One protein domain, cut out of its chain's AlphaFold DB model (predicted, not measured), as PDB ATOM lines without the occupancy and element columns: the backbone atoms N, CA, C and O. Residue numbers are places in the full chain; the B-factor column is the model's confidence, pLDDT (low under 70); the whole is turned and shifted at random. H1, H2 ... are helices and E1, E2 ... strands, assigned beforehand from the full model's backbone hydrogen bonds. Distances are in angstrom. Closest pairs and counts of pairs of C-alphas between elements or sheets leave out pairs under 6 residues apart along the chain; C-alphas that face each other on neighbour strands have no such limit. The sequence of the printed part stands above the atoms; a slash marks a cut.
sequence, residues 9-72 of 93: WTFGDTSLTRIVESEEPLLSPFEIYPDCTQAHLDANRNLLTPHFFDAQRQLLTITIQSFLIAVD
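This is residues 9 to 72 of the 93 residues of an uncharacterized protein of Rhizobiales bacterium 64-17 (UniProt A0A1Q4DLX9). A long, twisted ribbon of two antiparallel strands, E2 and E3, makes the length of the domain, with the short strand E1 folded back beside E2 at one end and a small head of short helices and loops, residues 28 to 58, at the other. The 64 printed residues hold three named strands and three named helices, in the order E1 E2 H1 H2 H3 E3; the sheet, E1 E2 E3, is antiparallel, and the class is mixed, helices and strands. The whole is only just extended, close to loose, with a radius of gyration of the C-alphas of 16.2 A and spans of 49 by 21 by 20 A.

E1, residues 9 to 11, and E2, residues 14 to 27, form a hairpin at 143 degrees, with N 11 and O 14 at 2.7 A. E2 bends by 71 degrees at residue 24. E3, residues 59 to 71, is antiparallel to E2 at 164 degrees, with N 15 and O 70 at 2.8 A and N 60 and O 27 at 2.8 A. H1, residues 29 to 32, only grazes the sheet; the closest C-alphas of H1 and E3, Pro 29 and Leu 60, are 6.3 A apart. H2, residues 38 to 43, is apart from H1 and not on the sheet. H3, residues 45 to 48, is not on the sheet either; it is close to H2 but not clearly touching, the closest C-alphas, Leu 41 and Leu 48, being 7.9 A apart. Residues 53 to 54 pair antiparallel with 59 to 60 of E3. Every O i to N i+4 pair is within hydrogen-bond range in H2; H1 and H3 are too short for such a pair.

E1 begins at C-alpha 9 (17.588, 17.284, -6.385). E2 measures 34.3 A, E3 37.8 A and H2 8.6 A. E3 ends at C-alpha 71 (9.167, 22.063, 0.654).

The farthest C-alphas, Ala 39 and Asp 72, are 48.9 A apart. The printed part has no cut and no long link, and no printed residue is under pLDDT 70.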
ATOM      1  N   TRP A   9      16.587  16.910  -7.378       92.94
ATOM      2  CA  TRP A   9      17.588  17.284  -6.385       92.94
ATOM      3  C   TRP A   9      16.914  17.616  -5.057       92.94
ATOM      4  O   TRP A   9      15.803  18.139  -5.029       92.94
ATOM      5  N   THR A  10      17.605  17.361  -3.949       89.44
ATOM      6  CA  THR A  10      17.143  17.712  -2.600       89.44
ATOM      7  C   THR A  10      18.158  18.597  -1.879       89.44
ATOM      8  O   THR A  10      19.373  18.418  -1.990       89.44
ATOM      9  N   PHE A  11      17.640  19.573  -1.134       88.75
ATOM     10  CA  PHE A  11      18.363  20.587  -0.373       88.75
ATOM     11  C   PHE A  11      17.681  20.754   0.993       88.75
ATOM     12  O   PHE A  11      16.743  21.537   1.141       88.75
ATOM     13  N   GLY A  12      18.133  19.995   1.994       88.94
ATOM     14  CA  GLY A  12      17.443  19.923   3.286       88.94
ATOM     15  C   GLY A  12      16.001  19.447   3.098       88.94
ATOM     16  O   GLY A  12      15.775  18.446   2.422       88.94
ATOM     17  N   ASP A  13      15.049  20.215   3.620       91.06
ATOM     18  CA  ASP A  13      13.614  19.933   3.506       91.06
ATOM     19  C   ASP A  13      13.024  20.363   2.151       91.06
ATOM     20  O   ASP A  13      11.820  20.304   1.951       91.06
ATOM     21  N   THR A  14      13.828  20.845   1.202       90.94
ATOM     22  CA  THR A  14      13.351  21.270  -0.123       90.94
ATOM     23  C   THR A  14      13.770  20.273  -1.197       90.94
ATOM     24  O   THR A  14      14.909  19.818  -1.209       90.94
ATOM     25  N   SER A  15      12.895  19.977  -2.152       91.94
ATOM     26  CA  SER A  15      13.233  19.286  -3.396       91.94
ATOM     27  C   SER A  15      12.998  20.184  -4.607       91.94
ATOM     28  O   SER A  15      12.035  20.949  -4.650       91.94
ATOM     29  N   LEU A  16      13.861  20.053  -5.608       93.19
ATOM     30  CA  LEU A  16      13.755  20.673  -6.919       93.19
ATOM     31  C   LEU A  16      13.667  19.560  -7.960       93.19
ATOM     32  O   LEU A  16      14.555  18.717  -8.030       93.19
ATOM     33  N   THR A  17      12.642  19.573  -8.798       93.62
ATOM     34  CA  THR A  17      12.508  18.646  -9.923       93.62
ATOM     35  C   THR A  17      12.456  19.445 -11.213       93.62
ATOM     36  O   THR A  17      11.611  20.324 -11.366       93.62
ATOM     37  N   ARG A  18      13.353  19.150 -12.150       92.56
ATOM     38  CA  ARG A  18      13.305  19.678 -13.513       92.56
ATOM     39  C   ARG A  18      12.271  18.897 -14.316       92.56
ATOM     40  O   ARG A  18      12.292  17.671 -14.331       92.56
ATOM     41  N   ILE A  19      11.405  19.612 -15.016       90.25
ATOM     42  CA  ILE A  19      10.422  19.063 -15.946       90.25
ATOM     43  C   ILE A  19      10.800  19.570 -17.333       90.25
ATOM     44  O   ILE A  19      10.779  20.775 -17.570       90.25
ATOM     45  N   VAL A  20      11.167  18.663 -18.236       90.88
ATOM     46  CA  VAL A  20      11.416  18.990 -19.646       90.88
ATOM     47  C   VAL A  20      10.108  18.841 -20.406       90.88
ATOM     48  O   VAL A  20       9.522  17.761 -20.419       90.88
ATOM     49  N   GLU A  21       9.641  19.929 -21.007       90.50
ATOM     50  CA  GLU A  21       8.389  19.971 -21.768       90.50
ATOM     51  C   GLU A  21       8.639  19.732 -23.260       90.50
ATOM     52  O   GLU A  21       7.874  19.024 -23.911       90.50
ATOM     53  N   SER A  22       9.728  20.292 -23.789       90.75
ATOM     54  CA  SER A  22      10.226  20.037 -25.142       90.75
ATOM     55  C   SER A  22      11.747  20.163 -25.165       90.75
ATOM     56  O   SER A  22      12.317  20.968 -24.429       90.75
ATOM     57  N   GLU A  23      12.402  19.377 -26.010       92.56
ATOM     58  CA  GLU A  23      13.837  19.460 -26.274       92.56
ATOM     59  C   GLU A  23      14.079  19.073 -27.733       92.56
ATOM     60  O   GLU A  23      14.083  17.892 -28.087       92.56
ATOM     61  N   GLU A  24      14.204  20.075 -28.606       93.69
ATOM     62  CA  GLU A  24      14.303  19.850 -30.050       93.69
ATOM     63  C   GLU A  24      15.139  20.919 -30.777       93.69
ATOM     64  O   GLU A  24      15.249  22.054 -30.303       93.69
ATOM     65  N   PRO A  25      15.744  20.588 -31.937       94.81
ATOM     66  CA  PRO A  25      16.419  21.569 -32.784       94.81
ATOM     67  C   PRO A  25      15.422  22.599 -33.322       94.81
ATOM     68  O   PRO A  25      14.527  22.239 -34.090       94.81
ATOM     69  N   LEU A  26      15.590  23.869 -32.939       94.50
ATOM     70  CA  LEU A  26      14.583  24.906 -33.202       94.50
ATOM     71  C   LEU A  26      15.158  26.212 -33.759       94.50
ATOM     72  O   LEU A  26      14.541  26.813 -34.635       94.50
ATOM     73  N   LEU A  27      16.315  26.665 -33.269       94.12
ATOM     74  CA  LEU A  27      16.828  28.007 -33.566       94.12
ATOM     75  C   LEU A  27      18.150  27.958 -34.324       94.12
ATOM     76  O   LEU A  27      19.078  27.250 -33.930       94.12
ATOM     77  N   SER A  28      18.260  28.744 -35.395       93.69
ATOM     78  CA  SER A  28      19.530  28.922 -36.096       93.69
ATOM     79  C   SER A  28      20.472  29.789 -35.251       93.69
ATOM     80  O   SER A  28      20.091  30.902 -34.872       93.69
ATOM     81  N   PRO A  29      21.719  29.351 -34.988       93.50
ATOM     82  CA  PRO A  29      22.684  30.144 -34.228       93.50
ATOM     83  C   PRO A  29      23.006  31.481 -34.908       93.50
ATOM     84  O   PRO A  29      23.297  32.452 -34.218       93.50
ATOM     85  N   PHE A  30      22.928  31.553 -36.239       93.69
ATOM     86  CA  PHE A  30      23.204  32.773 -37.006       93.69
ATOM     87  C   PHE A  30      22.051  33.783 -36.972       93.69
ATOM     88  O   PHE A  30      22.266  34.966 -37.212       93.69
ATOM     89  N   GLU A  31      20.831  33.327 -36.682       91.12
ATOM     90  CA  GLU A  31      19.662  34.206 -36.559       91.12
ATOM     91  C   GLU A  31      19.566  34.815 -35.159       91.12
ATOM     92  O   GLU A  31      19.219  35.987 -35.019       91.12
ATOM     93  N   ILE A  32      19.892  34.035 -34.124       92.12
ATOM     94  CA  ILE A  32      19.759  34.476 -32.728       92.12
ATOM     95  C   ILE A  32      21.019  35.164 -32.188       92.12
ATOM     96  O   ILE A  32      20.928  35.961 -31.254       92.12
ATOM     97  N   TYR A  33      22.186  34.898 -32.783       91.88
ATOM     98  CA  TYR A  33      23.454  35.541 -32.446       91.88
ATOM     99  C   TYR A  33      24.053  36.197 -33.702       91.88
ATOM    100  O   TYR A  33      24.731  35.519 -34.474       91.88
ATOM    101  N   PRO A  34      23.849  37.514 -33.906       89.00
ATOM    102  CA  PRO A  34      24.244  38.210 -35.138       89.00
ATOM    103  C   PRO A  34      25.739  38.122 -35.475       89.00
ATOM    104  O   PRO A  34      26.110  38.110 -36.644       89.00
ATOM    105  N   ASP A  35      26.594  38.027 -34.453       94.88
ATOM    106  CA  ASP A  35      28.052  37.930 -34.604       94.88
ATOM    107  C   ASP A  35      28.554  36.473 -34.644       94.88
ATOM    108  O   ASP A  35      29.761  36.205 -34.668       94.88
ATOM    109  N   CYS A  36      27.645  35.494 -34.606       94.19
ATOM    110  CA  CYS A  36      28.021  34.093 -34.706       94.19
ATOM    111  C   CYS A  36      28.499  33.776 -36.125       94.19
ATOM    112  O   CYS A  36      27.882  34.145 -37.120       94.19
ATOM    113  N   THR A  37      29.618  33.064 -36.219       94.88
ATOM    114  CA  THR A  37      30.209  32.638 -37.487       94.88
ATOM    115  C   THR A  37      30.426  31.134 -37.456       94.88
ATOM    116  O   THR A  37      30.471  30.523 -36.385       94.88
ATOM    117  N   GLN A  38      30.616  30.523 -38.625       93.75
ATOM    118  CA  GLN A  38      30.915  29.094 -38.702       93.75
ATOM    119  C   GLN A  38      32.166  28.719 -37.888       93.75
ATOM    120  O   GLN A  38      32.179  27.690 -37.219       93.75
ATOM    121  N   ALA A  39      33.176  29.596 -37.856       96.12
ATOM    122  CA  ALA A  39      34.385  29.390 -37.063       96.12
ATOM    123  C   ALA A  39      34.094  29.302 -35.553       96.12
ATOM    124  O   ALA A  39      34.738  28.522 -34.854       96.12
ATOM    125  N   HIS A  40      33.100  30.047 -35.050       95.06
ATOM    126  CA  HIS A  40      32.665  29.943 -33.655       95.06
ATOM    127  C   HIS A  40      32.031  28.576 -33.362       95.06
ATOM    128  O   HIS A  40      32.334  27.982 -32.327       95.06
ATOM    129  N   LEU A  41      31.208  28.043 -34.272       93.50
ATOM    130  CA  LEU A  41      30.633  26.700 -34.123       93.50
ATOM    131  C   LEU A  41      31.715  25.621 -34.166       93.50
ATOM    132  O   LEU A  41      31.716  24.708 -33.343       93.50
ATOM    133  N   ASP A  42      32.661  25.740 -35.096       94.44
ATOM    134  CA  ASP A  42      33.728  24.757 -35.268       94.44
ATOM    135  C   ASP A  42      34.673  24.723 -34.065       94.44
ATOM    136  O   ASP A  42      35.010  23.639 -33.585       94.44
ATOM    137  N   ALA A  43      35.033  25.889 -33.520       96.44
ATOM    138  CA  ALA A  43      35.880  25.999 -32.334       96.44
ATOM    139  C   ALA A  43      35.248  25.386 -31.070       96.44
ATOM    140  O   ALA A  43      35.973  24.964 -30.175       96.44
ATOM    141  N   ASN A  44      33.913  25.315 -31.003       94.25
ATOM    142  CA  ASN A  44      33.164  24.802 -29.850       94.25
ATOM    143  C   ASN A  44      32.471  23.460 -30.131       94.25
ATOM    144  O   ASN A  44      31.669  22.984 -29.326       94.25
ATOM    145  N   ARG A  45      32.762  22.820 -31.269       91.75
ATOM    146  CA  ARG A  45      32.038  21.637 -31.752       91.75
ATOM    147  C   ARG A  45      32.015  20.488 -30.744       91.75
ATOM    148  O   ARG A  45      31.003  19.805 -30.625       91.75
ATOM    149  N   ASN A  46      33.093  20.291 -29.992       94.31
ATOM    150  CA  ASN A  46      33.186  19.268 -28.946       94.31
ATOM    151  C   ASN A  46      32.280  19.539 -27.733       94.31
ATOM    152  O   ASN A  46      31.948  18.601 -27.021       94.31
ATOM    153  N   LEU A  47      31.913  20.800 -27.483       92.25
ATOM    154  CA  LEU A  47      30.966  21.177 -26.432       92.25
ATOM    155  C   LEU A  47      29.521  21.092 -26.924       92.25
ATOM    156  O   LEU A  47      28.630  20.780 -26.145       92.25
ATOM    157  N   LEU A  48      29.298  21.370 -28.210       93.06
ATOM    158  CA  LEU A  48      27.963  21.451 -28.801       93.06
ATOM    159  C   LEU A  48      27.420  20.092 -29.252       93.06
ATOM    160  O   LEU A  48      26.235  19.809 -29.111       93.06
ATOM    161  N   THR A  49      28.273  19.238 -29.811       90.81
ATOM    162  CA  THR A  49      27.854  17.956 -30.392       90.81
ATOM    163  C   THR A  49      28.043  16.836 -29.364       90.81
ATOM    164  O   THR A  49      29.078  16.808 -28.699       90.81
ATOM    165  N   PRO A  50      27.103  15.878 -29.247       90.69
ATOM    166  CA  PRO A  50      25.916  15.686 -30.091       90.69
ATOM    167  C   PRO A  50      24.621  16.332 -29.578       90.69
ATOM    168  O   PRO A  50      23.595  16.189 -30.231       90.69
ATOM    169  N   HIS A  51      24.635  16.992 -28.421       90.50
ATOM    170  CA  HIS A  51      23.394  17.287 -27.696       90.50
ATOM    171  C   HIS A  51      22.788  18.664 -27.998       90.50
ATOM    172  O   HIS A  51      21.572  18.781 -28.098       90.50
ATOM    173  N   PHE A  52      23.617  19.690 -28.185       93.56
ATOM    174  CA  PHE A  52      23.184  21.092 -28.251       93.56
ATOM    175  C   PHE A  52      23.149  21.667 -29.669       93.56
ATOM    176  O   PHE A  52      22.612  22.752 -29.875       93.56
ATOM    177  N   PHE A  53      23.711  20.966 -30.656       94.75
ATOM    178  CA  PHE A  53      23.699  21.402 -32.049       94.75
ATOM    179  C   PHE A  53      23.445  20.237 -33.007       94.75
ATOM    180  O   PHE A  53      24.225  19.282 -33.073       94.75
ATOM    181  N   ASP A  54      22.382  20.357 -33.797       93.75
ATOM    182  CA  ASP A  54      22.067  19.460 -34.900       93.75
ATOM    183  C   ASP A  54      22.827  19.913 -36.151       93.75
ATOM    184  O   ASP A  54      22.446  20.860 -36.840       93.75
ATOM    185  N   ALA A  55      23.910  19.206 -36.470       88.94
ATOM    186  CA  ALA A  55      24.732  19.511 -37.634       88.94
ATOM    187  C   ALA A  55      24.033  19.234 -38.978       88.94
ATOM    188  O   ALA A  55      24.449  19.799 -39.989       88.94
ATOM    189  N   GLN A  56      23.001  18.384 -39.027       91.75
ATOM    190  CA  GLN A  56      22.248  18.147 -40.263       91.75
ATOM    191  C   GLN A  56      21.315  19.317 -40.560       91.75
ATOM    192  O   GLN A  56      21.222  19.755 -41.705       91.75
ATOM    193  N   ARG A  57      20.639  19.827 -39.527       91.75
ATOM    194  CA  ARG A  57      19.672  20.927 -39.649       91.75
ATOM    195  C   ARG A  57      20.293  22.311 -39.476       91.75
ATOM    196  O   ARG A  57      19.655  23.291 -39.832       91.75
ATOM    197  N   GLN A  58      21.524  22.381 -38.967       92.31
ATOM    198  CA  GLN A  58      22.205  23.620 -38.574       92.31
ATOM    199  C   GLN A  58      21.411  24.417 -37.525       92.31
ATOM    200  O   GLN A  58      21.362  25.645 -37.566       92.31
ATOM    201  N   LEU A  59      20.791  23.711 -36.577       95.19
ATOM    202  CA  LEU A  59      19.972  24.300 -35.518       95.19
ATOM    203  C   LEU A  59      20.546  23.961 -34.145       95.19
ATOM    204  O   LEU A  59      21.054  22.862 -33.920       95.19
ATOM    205  N   LEU A  60      20.426  24.902 -33.216       94.88
ATOM    206  CA  LEU A  60      20.625  24.652 -31.797       94.88
ATOM    207  C   LEU A  60      19.427  23.874 -31.247       94.88
ATOM    208  O   LEU A  60      18.271  24.191 -31.555       94.88
ATOM    209  N   THR A  61      19.719  22.858 -30.439       94.81
ATOM    210  CA  THR A  61      18.713  22.140 -29.653       94.81
ATOM    211  C   THR A  61      18.310  23.023 -28.487       94.81
ATOM    212  O   THR A  61      19.149  23.353 -27.654       94.81
ATOM    213  N   ILE A  62      17.036  23.393 -28.427       92.19
ATOM    214  CA  ILE A  62      16.495  24.256 -27.381       92.19
ATOM    215  C   ILE A  62      15.666  23.414 -26.429       92.19
ATOM    216  O   ILE A  62      14.796  22.657 -26.862       92.19
ATOM    217  N   THR A  63      15.904  23.579 -25.129       92.12
ATOM    218  CA  THR A  63      15.063  22.959 -24.102       92.12
ATOM    219  C   THR A  63      14.056  23.958 -23.545       92.12
ATOM    220  O   THR A  63      14.424  24.981 -22.971       92.12
ATOM    221  N   ILE A  64      12.774  23.618 -23.643       88.81
ATOM    222  CA  ILE A  64      11.678  24.251 -22.908       88.81
ATOM    223  C   ILE A  64      11.454  23.435 -21.638       88.81
ATOM    224  O   ILE A  64      11.218  22.226 -21.690       88.81
ATOM    225  N   GLN A  65      11.547  24.091 -20.487       93.06
ATOM    226  CA  GLN A  65      11.529  23.415 -19.196       93.06
ATOM    227  C   GLN A  65      10.905  24.268 -18.101       93.06
ATOM    228  O   GLN A  65      11.007  25.496 -18.106       93.06
ATOM    229  N   SER A  66      10.360  23.573 -17.112       91.25
ATOM    230  CA  SER A  66       9.877  24.120 -15.854       91.25
ATOM    231  C   SER A  66      10.619  23.481 -14.682       91.25
ATOM    232  O   SER A  66      11.223  22.411 -14.799       91.25
ATOM    233  N   PHE A  67      10.540  24.115 -13.516       92.88
ATOM    234  CA  PHE A  67      11.024  23.540 -12.266       92.88
ATOM    235  C   PHE A  67       9.883  23.442 -11.259       92.88
ATOM    236  O   PHE A  67       9.177  24.417 -11.014       92.88
ATOM    237  N   LEU A  68       9.723  22.267 -10.655       91.69
ATOM    238  CA  LEU A  68       8.866  22.055  -9.498       91.69
ATOM    239  C   LEU A  68       9.713  22.167  -8.234       91.69
ATOM    240  O   LEU A  68      10.660  21.407  -8.044       91.69
ATOM    241  N   ILE A  69       9.344  23.091  -7.353       93.56
ATOM    242  CA  ILE A  69       9.948  23.237  -6.030       93.56
ATOM    243  C   ILE A  69       8.934  22.735  -5.006       93.56
ATOM    244  O   ILE A  69       7.804  23.217  -4.970       93.56
ATOM    245  N   ALA A  70       9.326  21.780  -4.169       91.12
ATOM    246  CA  ALA A  70       8.517  21.323  -3.046       91.12
ATOM    247  C   ALA A  70       9.293  21.503  -1.743       91.12
ATOM    248  O   ALA A  70      10.492  21.261  -1.697       91.12
ATOM    249  N   VAL A  71       8.603  21.933  -0.691       90.31
ATOM    250  CA  VAL A  71       9.167  22.063   0.654       90.31
ATOM    251  C   VAL A  71       8.406  21.107   1.558       90.31
ATOM    252  O   VAL A  71       7.177  21.186   1.649       90.31
ATOM    253  N   ASP A  72       9.123  20.202   2.209       80.38
ATOM    254  CA  ASP A  72       8.595  19.382   3.281       80.38
ATOM    255  C   ASP A  72       8.359  20.262   4.506       80.38
ATOM    256  O   ASP A  72       9.259  20.668   5.237       80.38
TER     257      ASP A  72